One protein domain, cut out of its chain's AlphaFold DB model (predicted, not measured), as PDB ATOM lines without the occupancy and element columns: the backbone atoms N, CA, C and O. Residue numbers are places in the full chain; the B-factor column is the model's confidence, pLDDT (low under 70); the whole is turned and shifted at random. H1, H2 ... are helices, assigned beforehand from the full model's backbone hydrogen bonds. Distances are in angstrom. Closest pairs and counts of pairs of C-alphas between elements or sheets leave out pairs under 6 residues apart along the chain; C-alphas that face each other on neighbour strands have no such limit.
ATOM      1  N   GLU A   7      -3.473  48.302 -37.065       66.50
ATOM      2  CA  GLU A   7      -4.420  47.358 -36.436       66.50
ATOM      3  C   GLU A   7      -5.747  47.170 -37.206       66.50
ATOM      4  O   GLU A   7      -6.534  46.291 -36.883       66.50
ATOM      5  N   PHE A   8      -6.000  47.976 -38.238       73.62
ATOM      6  CA  PHE A   8      -7.168  47.921 -39.120       73.62
ATOM      7  C   PHE A   8      -6.750  47.979 -40.595       73.62
ATOM      8  O   PHE A   8      -7.499  48.475 -41.437       73.62
ATOM      9  N   GLU A   9      -5.526  47.561 -40.925       76.44
ATOM     10  CA  GLU A   9      -4.997  47.616 -42.284       76.44
ATOM     11  C   GLU A   9      -4.634  46.221 -42.786       76.44
ATOM     12  O   GLU A   9      -3.925  45.464 -42.136       76.44
ATOM     13  N   CYS A  10      -5.102  45.910 -43.988       80.38
ATOM     14  CA  CYS A  10      -4.751  44.713 -44.722       80.38
ATOM     15  C   CYS A  10      -4.241  45.106 -46.109       80.38
ATOM     16  O   CYS A  10      -5.018  45.558 -46.957       80.38
ATOM     17  N   GLY A  11      -2.934  44.976 -46.352       75.62
ATOM     18  CA  GLY A  11      -2.316  45.312 -47.641       75.62
ATOM     19  C   GLY A  11      -2.683  46.710 -48.169       75.62
ATOM     20  O   GLY A  11      -3.018  46.848 -49.345       75.62
ATOM     21  N   GLY A  12      -2.704  47.731 -47.302       75.44
ATOM     22  CA  GLY A  12      -3.084  49.103 -47.663       75.44
ATOM     23  C   GLY A  12      -4.589  49.389 -47.692       75.44
ATOM     24  O   GLY A  12      -4.980  50.526 -47.958       75.44
ATOM     25  N   ASN A  13      -5.442  48.395 -47.420       77.81
ATOM     26  CA  ASN A  13      -6.890  48.568 -47.329       77.81
ATOM     27  C   ASN A  13      -7.361  48.581 -45.876       77.81
ATOM     28  O   ASN A  13      -6.983  47.736 -45.073       77.81
ATOM     29  N   CYS A  14      -8.220  49.545 -45.561       75.94
ATOM     30  CA  CYS A  14      -8.762  49.761 -44.229       75.94
ATOM     31  C   CYS A  14      -9.892  48.787 -43.913       75.94
ATOM     32  O   CYS A  14     -10.998  48.958 -44.429       75.94
ATOM     33  N   TRP A  15      -9.640  47.798 -43.064       76.19
ATOM     34  CA  TRP A  15     -10.647  46.849 -42.601       76.19
ATOM     35  C   TRP A  15     -10.859  47.036 -41.111       76.19
ATOM     36  O   TRP A  15      -9.951  46.853 -40.307       76.19
ATOM     37  N   MET A  16     -12.081  47.398 -40.732       65.00
ATOM     38  CA  MET A  16     -12.455  47.312 -39.331       65.00
ATOM     39  C   MET A  16     -12.615  45.843 -38.980       65.00
ATOM     40  O   MET A  16     -13.472  45.154 -39.532       65.00
ATOM     41  N   ASN A  17     -11.822  45.382 -38.027       62.66
ATOM     42  CA  ASN A  17     -12.095  44.134 -37.357       62.66
ATOM     43  C   ASN A  17     -13.296  44.350 -36.410       62.66
ATOM     44  O   ASN A  17     -13.130  44.736 -35.257       62.66
ATOM     45  N   VAL A  18     -14.521  44.192 -36.924       53.69
ATOM     46  CA  VAL A  18     -15.757  44.464 -36.157       53.69
ATOM     47  C   VAL A  18     -16.112  43.301 -35.210       53.69
ATOM     48  O   VAL A  18     -16.985  43.450 -34.360       53.69
ATOM     49  N   ALA A  19     -15.451  42.142 -35.330       52.38
ATOM     50  CA  ALA A  19     -15.874  40.902 -34.664       52.38
ATOM     51  C   ALA A  19     -14.741  40.014 -34.110       52.38
ATOM     52  O   ALA A  19     -15.023  38.940 -33.584       52.38
ATOM     53  N   GLY A  20     -13.475  40.396 -34.253       61.53
ATOM     54  CA  GLY A  20     -12.361  39.459 -34.158       61.53
ATOM     55  C   GLY A  20     -11.370  39.741 -33.047       61.53
ATOM     56  O   GLY A  20     -11.058  40.885 -32.726       61.53
ATOM     57  N   ASP A  21     -10.823  38.651 -32.530       75.06
ATOM     58  CA  ASP A  21      -9.662  38.637 -31.659       75.06
ATOM     59  C   ASP A  21      -8.472  39.388 -32.293       75.06
ATOM     60  O   ASP A  21      -8.114  39.148 -33.450       75.06
ATOM     61  N   GLY A  22      -7.883  40.321 -31.540       78.12
ATOM     62  CA  GLY A  22      -6.793  41.169 -32.025       78.12
ATOM     63  C   GLY A  22      -5.519  40.392 -32.363       78.12
ATOM     64  O   GLY A  22      -4.875  40.705 -33.357       78.12
ATOM     65  N   ALA A  23      -5.193  39.338 -31.609       83.31
ATOM     66  CA  ALA A  23      -4.018  38.509 -31.875       83.31
ATOM     67  C   ALA A  23      -4.205  37.668 -33.146       83.31
ATOM     68  O   ALA A  23      -3.270  37.490 -33.926       83.31
ATOM     69  N   VAL A  24      -5.428  37.189 -33.389       85.50
ATOM     70  CA  VAL A  24      -5.785  36.505 -34.642       85.50
ATOM     71  C   VAL A  24      -5.670  37.456 -35.832       85.50
ATOM     72  O   VAL A  24      -5.136  37.081 -36.877       85.50
ATOM     73  N   TRP A  25      -6.171  38.684 -35.685       84.19
ATOM     74  CA  TRP A  25      -6.090  39.693 -36.735       84.19
ATOM     75  C   TRP A  25      -4.649  40.088 -37.055       84.19
ATOM     76  O   TRP A  25      -4.303  40.116 -38.233       84.19
ATOM     77  N   ASP A  26      -3.806  40.321 -36.046       84.69
ATOM     78  CA  ASP A  26      -2.398  40.680 -36.247       84.69
ATOM     79  C   ASP A  26      -1.689  39.652 -37.136       84.69
ATOM     80  O   ASP A  26      -1.111  40.024 -38.157       84.69
ATOM     81  N   VAL A  27      -1.848  38.358 -36.832       87.75
ATOM     82  CA  VAL A  27      -1.287  37.270 -37.648       87.75
ATOM     83  C   VAL A  27      -1.813  37.323 -39.082       87.75
ATOM     84  O   VAL A  27      -1.036  37.286 -40.028       87.75
ATOM     85  N   LEU A  28      -3.131  37.404 -39.279       86.94
ATOM     86  CA  LEU A  28      -3.719  37.341 -40.622       86.94
ATOM     87  C   LEU A  28      -3.429  38.591 -41.467       86.94
ATOM     88  O   LEU A  28      -3.289  38.486 -42.690       86.94
ATOM     89  N   SER A  29      -3.335  39.757 -40.828       84.38
ATOM     90  CA  SER A  29      -3.096  41.043 -41.487       84.38
ATOM     91  C   SER A  29      -1.718  41.117 -42.155       84.38
ATOM     92  O   SER A  29      -1.591  41.718 -43.224       84.38
ATOM     93  N   ASP A  30      -0.717  40.420 -41.606       85.75
ATOM     94  CA  ASP A  30       0.636  40.354 -42.171       85.75
ATOM     95  C   ASP A  30       0.691  39.579 -43.504       85.75
ATOM     96  O   ASP A  30       1.572  39.817 -44.335       85.75
ATOM     97  N   HIS A  31      -0.273  38.687 -43.760       87.81
ATOM     98  CA  HIS A  31      -0.296  37.826 -44.955       87.81
ATOM     99  C   HIS A  31      -1.244  38.296 -46.056       87.81
ATOM    100  O   HIS A  31      -1.302  37.707 -47.143       87.81
ATOM    101  N   CYS A  32      -2.030  39.329 -45.794       86.00
ATOM    102  CA  CYS A  32      -3.128  39.703 -46.663       86.00
ATOM    103  C   CYS A  32      -2.772  40.860 -47.611       86.00
ATOM    104  O   CYS A  32      -1.926  41.709 -47.330       86.00
ATOM    105  N   LYS A  33      -3.424  40.902 -48.780       86.06
ATOM    106  CA  LYS A  33      -3.131  41.871 -49.855       86.06
ATOM    107  C   LYS A  33      -4.242  42.895 -50.056       86.06
ATOM    108  O   LYS A  33      -4.236  43.625 -51.044       86.06
ATOM    109  N   GLY A  34      -5.229  42.923 -49.165       82.38
ATOM    110  CA  GLY A  34      -6.312  43.896 -49.224       82.38
ATOM    111  C   GLY A  34      -7.374  43.620 -50.295       82.38
ATOM    112  O   GLY A  34      -8.258  44.448 -50.518       82.38
ATOM    113  N   THR A  35      -7.337  42.461 -50.958       86.69
ATOM    114  CA  THR A  35      -8.266  42.156 -52.060       86.69
ATOM    115  C   THR A  35      -9.690  41.883 -51.567       86.69
ATOM    116  O   THR A  35      -9.885  41.331 -50.487       86.69
ATOM    117  N   LEU A  36     -10.705  42.166 -52.395       83.31
ATOM    118  CA  LEU A  36     -12.116  41.891 -52.064       83.31
ATOM    119  C   LEU A  36     -12.374  40.407 -51.721       83.31
ATOM    120  O   LEU A  36     -13.202  40.086 -50.877       83.31
ATOM    121  N   LYS A  37     -11.645  39.483 -52.360       86.69
ATOM    122  CA  LYS A  37     -11.759  38.044 -52.071       86.69
ATOM    123  C   LYS A  37     -11.225  37.695 -50.682       86.69
ATOM    124  O   LYS A  37     -11.792  36.839 -50.012       86.69
ATOM    125  N   GLU A  38     -10.139  38.337 -50.262       86.31
ATOM    126  CA  GLU A  38      -9.572  38.155 -48.923       86.31
ATOM    127  C   GLU A  38     -10.458  38.806 -47.855       86.31
ATOM    128  O   GLU A  38     -10.618  38.204 -46.800       86.31
ATOM    129  N   GLN A  39     -11.108  39.939 -48.164       81.69
ATOM    130  CA  GLN A  39     -12.133  40.558 -47.300       81.69
ATOM    131  C   GLN A  39     -13.233  39.557 -46.992       81.69
ATOM    132  O   GLN A  39     -13.429  39.170 -45.850       81.69
ATOM    133  N   GLN A  40     -13.870  39.037 -48.040       85.12
ATOM    134  CA  GLN A  40     -14.956  38.071 -47.902       85.12
ATOM    135  C   GLN A  40     -14.519  36.797 -47.173       85.12
ATOM    136  O   GLN A  40     -15.300  36.208 -46.426       85.12
ATOM    137  N   LEU A  41     -13.287  36.331 -47.399       86.94
ATOM    138  CA  LEU A  41     -12.763  35.155 -46.710       86.94
ATOM    139  C   LEU A  41     -12.580  35.421 -45.210       86.94
ATOM    140  O   LEU A  41     -12.985  34.585 -44.404       86.94
ATOM    141  N   MET A  42     -12.014  36.574 -44.843       84.00
ATOM    142  CA  MET A  42     -11.816  36.963 -43.448       84.00
ATOM    143  C   MET A  42     -13.131  37.287 -42.742       84.00
ATOM    144  O   MET A  42     -13.336  36.805 -41.636       84.00
ATOM    145  N   ASP A  43     -14.064  37.989 -43.383       81.56
ATOM    146  CA  ASP A  43     -15.393  38.259 -42.821       81.56
ATOM    147  C   ASP A  43     -16.120  36.952 -42.475       81.56
ATOM    148  O   ASP A  43     -16.682  36.800 -41.392       81.56
ATOM    149  N   ASN A  44     -16.056  35.960 -43.370       84.50
ATOM    150  CA  ASN A  44     -16.616  34.633 -43.116       84.50
ATOM    151  C   ASN A  44     -15.893  33.892 -41.984       84.50
ATOM    152  O   ASN A  44     -16.525  33.133 -41.248       84.50
ATOM    153  N   PHE A  45     -14.581  34.089 -41.858       86.50
ATOM    154  CA  PHE A  45     -13.785  33.505 -40.791       86.50
ATOM    155  C   PHE A  45     -14.087  34.150 -39.435       86.50
ATOM    156  O   PHE A  45     -14.322  33.438 -38.469       86.50
ATOM    157  N   PHE A  46     -14.186  35.471 -39.332       81.38
ATOM    158  CA  PHE A  46     -14.555  36.125 -38.074       81.38
ATOM    159  C   PHE A  46     -16.044  35.949 -37.731       81.38
ATOM    160  O   PHE A  46     -16.411  35.942 -36.558       81.38
ATOM    161  N   ASN A  47     -16.899  35.663 -38.718       80.56
ATOM    162  CA  ASN A  47     -18.291  35.251 -38.516       80.56
ATOM    163  C   ASN A  47     -18.416  33.757 -38.132       80.56
ATOM    164  O   ASN A  47     -18.996  32.935 -38.854       80.56
ATOM    165  N   GLY A  48     -17.846  33.398 -36.978       72.94
ATOM    166  CA  GLY A  48     -17.973  32.067 -36.372       72.94
ATOM    167  C   GLY A  48     -16.920  31.039 -36.803       72.94
ATOM    168  O   GLY A  48     -17.223  29.848 -36.838       72.94
ATOM    169  N   ARG A  49     -15.705  31.477 -37.162       75.25
ATOM    170  CA  ARG A  49     -14.550  30.635 -37.558       75.25
ATOM    171  C   ARG A  49     -14.834  29.662 -38.694       75.25
ATOM    172  O   ARG A  49     -14.227  28.594 -38.800       75.25
ATOM    173  N   LYS A  50     -15.752  30.029 -39.589       74.81
ATOM    174  CA  LYS A  50     -16.075  29.202 -40.751       74.81
ATOM    175  C   LYS A  50     -14.896  29.194 -41.720       74.81
ATOM    176  O   LYS A  50     -14.214  30.195 -41.902       74.81
ATOM    177  N   ASN A  51     -14.696  28.065 -42.399       81.00
ATOM    178  CA  ASN A  51     -13.664  27.902 -43.429       81.00
ATOM    179  C   ASN A  51     -12.210  28.123 -42.951       81.00
ATOM    180  O   ASN A  51     -11.374  28.523 -43.762       81.00
ATOM    181  N   LYS A  52     -11.877  27.829 -41.684       85.81
ATOM    182  CA  LYS A  52     -10.510  27.992 -41.145       85.81
ATOM    183  C   LYS A  52      -9.414  27.343 -42.000       85.81
ATOM    184  O   LYS A  52      -8.404  27.969 -42.290       85.81
ATOM    185  N   GLU A  53      -9.669  26.148 -42.529       86.44
ATOM    186  CA  GLU A  53      -8.739  25.444 -43.423       86.44
ATOM    187  C   GLU A  53      -8.439  26.240 -44.703       86.44
ATOM    188  O   GLU A  53      -7.299  26.283 -45.161       86.44
ATOM    189  N   LYS A  54      -9.444  26.934 -45.260       87.44
ATOM    190  CA  LYS A  54      -9.258  27.786 -46.445       87.44
ATOM    191  C   LYS A  54      -8.444  29.031 -46.118       87.44
ATOM    192  O   LYS A  54      -7.664  29.460 -46.959       87.44
ATOM    193  N   VAL A  55      -8.622  29.604 -44.928       88.12
ATOM    194  CA  VAL A  55      -7.833  30.749 -44.447       88.12
ATOM    195  C   VAL A  55      -6.371  30.348 -44.293       88.12
ATOM    196  O   VAL A  55      -5.501  30.990 -44.878       88.12
ATOM    197  N   TYR A  56      -6.105  29.244 -43.592       89.56
ATOM    198  CA  TYR A  56      -4.741  28.778 -43.334       89.56
ATOM    199  C   TYR A  56      -4.019  28.423 -44.636       89.56
ATOM    200  O   TYR A  56      -2.886  28.850 -44.847       89.56
ATOM    201  N   ALA A  57      -4.705  27.739 -45.559       87.50
ATOM    202  CA  ALA A  57      -4.159  27.436 -46.878       87.50
ATOM    203  C   ALA A  57      -3.943  28.694 -47.740       87.50
ATOM    204  O   ALA A  57      -2.951  28.786 -48.458       87.50
ATOM    205  N   LYS A  58      -4.850  29.682 -47.683       90.12
ATOM    206  CA  LYS A  58      -4.759  30.911 -48.489       90.12
ATOM    207  C   LYS A  58      -3.600  31.814 -48.069       90.12
ATOM    208  O   LYS A  58      -3.022  32.474 -48.937       90.12
ATOM    209  N   PHE A  59      -3.323  31.884 -46.770       89.00
ATOM    210  CA  PHE A  59      -2.267  32.726 -46.206       89.00
ATOM    211  C   PHE A  59      -0.956  31.974 -45.976       89.00
ATOM    212  O   PHE A  59       0.041  32.606 -45.666       89.00
ATOM    213  N   ASN A  60      -0.934  30.658 -46.215       88.62
ATOM    214  CA  ASN A  60       0.253  29.817 -46.063       88.62
ATOM    215  C   ASN A  60       0.902  29.983 -44.676       88.62
ATOM    216  O   ASN A  60       2.113  30.172 -44.561       88.62
ATOM    217  N   LEU A  61       0.058  29.953 -43.641       88.88
ATOM    218  CA  LEU A  61       0.470  30.175 -42.258       88.88
ATOM    219  C   LEU A  61       1.386  29.049 -41.768       88.88
ATOM    220  O   LEU A  61       1.167  27.872 -42.058       88.88
ATOM    221  N   SER A  62       2.379  29.415 -40.969       91.50
ATOM    222  CA  SER A  62       3.219  28.480 -40.230       91.50
ATOM    223  C   SER A  62       2.454  27.810 -39.084       91.50
ATOM    224  O   SER A  62       1.446  28.313 -38.583       91.50
ATOM    225  N   GLU A  63       2.974  26.684 -38.589       91.88
ATOM    226  CA  GLU A  63       2.397  26.002 -37.421       91.88
ATOM    227  C   GLU A  63       2.346  26.894 -36.171       91.88
ATOM    228  O   GLU A  63       1.437  26.761 -35.350       91.88
ATOM    229  N   ALA A  64       3.310  27.807 -36.012       91.38
ATOM    230  CA  ALA A  64       3.343  28.750 -34.897       91.38
ATOM    231  C   ALA A  64       2.191  29.760 -34.983       91.38
ATOM    232  O   ALA A  64       1.501  29.996 -33.995       91.38
ATOM    233  N   GLU A  65       1.942  30.299 -36.174       90.56
ATOM    234  CA  GLU A  65       0.846  31.235 -36.439       90.56
ATOM    235  C   GLU A  65      -0.517  30.570 -36.258       90.56
ATOM    236  O   GLU A  65      -1.397  31.127 -35.605       90.56
ATOM    237  N   ILE A  66      -0.675  29.334 -36.740       90.31
ATOM    238  CA  ILE A  66      -1.902  28.555 -36.529       90.31
ATOM    239  C   ILE A  66      -2.158  28.343 -35.031       90.31
ATOM    240  O   ILE A  66      -3.291  28.493 -34.579       90.31
ATOM    241  N   LYS A  67      -1.122  28.047 -34.234       90.81
ATOM    242  CA  LYS A  67      -1.268  27.915 -32.773       90.81
ATOM    243  C   LYS A  67      -1.713  29.213 -32.105       90.81
ATOM    244  O   LYS A  67      -2.509  29.148 -31.178       90.81
ATOM    245  N   ILE A  68      -1.222  30.372 -32.552       88.06
ATOM    246  CA  ILE A  68      -1.687  31.669 -32.035       88.06
ATOM    247  C   ILE A  68      -3.181  31.829 -32.321       88.06
ATOM    248  O   ILE A  68      -3.934  32.208 -31.426       88.06
ATOM    249  N   ILE A  69      -3.615  31.477 -33.533       87.56
ATOM    250  CA  ILE A  69      -5.016  31.607 -33.934       87.56
ATOM    251  C   ILE A  69      -5.935  30.647 -33.168       87.56
ATOM    252  O   ILE A  69      -7.037  31.034 -32.800       87.56
ATOM    253  N   GLU A  70      -5.521  29.401 -32.934       86.19
ATOM    254  CA  GLU A  70      -6.354  28.401 -32.242       86.19
ATOM    255  C   GLU A  70      -6.379  28.582 -30.707       86.19
ATOM    256  O   GLU A  70      -7.278  28.050 -30.060       86.19
ATOM    257  N   ASN A  71      -5.425  29.319 -30.123       85.94
ATOM    258  CA  ASN A  71      -5.349  29.581 -28.675       85.94
ATOM    259  C   ASN A  71      -6.069  30.858 -28.217       85.94
ATOM    260  O   ASN A  71      -6.199  31.083 -27.012       85.94
ATOM    261  N   ASN A  72      -6.500  31.685 -29.161       77.19
ATOM    262  CA  ASN A  72      -7.397  32.815 -28.948       77.19
ATOM    263  C   ASN A  72      -8.744  32.488 -29.589       77.19
ATOM    264  O   ASN A  72      -9.769  33.152 -29.338       77.19
TER     265      ASN A  72
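AT A GLANCE: This is residues 7 to 72 of the 72 residues of an uncharacterized protein of Clostridium botulinum (UniProt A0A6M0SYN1). Four short helices make a compact body of two pairs, H1 with H4 and the helical hairpin H2 and H3, while residues 7 to 16 loop on the side of H1 and H2 away from H3 and H4. The printed part has 66 residues, 38 of them in four named helices in the order H1, H2, H3, H4, with no named strand, and its class is all helix. The radius of gyration of the C-alphas is 10.6 A; the spans are 26, 21 and 19 A.

HOW THE PARTS SIT: Residues 9 to 10 pair with 13 to 14, antiparallel. H1, residues 22 to 31, and H4, residues 63 to 71, touch, closest at the C-alphas of Val 24 and Ile 69, 5.0 A, with a shallow tilt of 30 degrees, opposite ways. H2, residues 36 to 46, is near H1, with 5 pairs of C-alphas within 10 A. H2 and H3, residues 52 to 59, touch as a hairpin, closest at the C-alphas of Phe 45 and Lys 52, 6.4 A, with a tilt of 37 degrees, only just steep. H3 is close to but not clearly touching H1 and H4; H2 and H4 are apart. Every O i to N i+4 pair is within hydrogen-bond range in H2, H3 and H4, and 5 of 6 in H1.

IN THESE COORDINATES: H1 begins at C-alpha 22 (-6.793, 41.169, -32.025) and is 14.9 A long; H2 is 15.3 A, H3 10.8 A and H4 12.2 A, ending at C-alpha 71 (-5.349, 29.581, -28.675).

THE WHOLE: The C-alphas of Gly 12 and Asn 71, the two farthest apart, are 27.3 A apart. The printed part has no cut, and the three links between helices are tight. Residue 7 and residues 16 to 20 have pLDDT under 70.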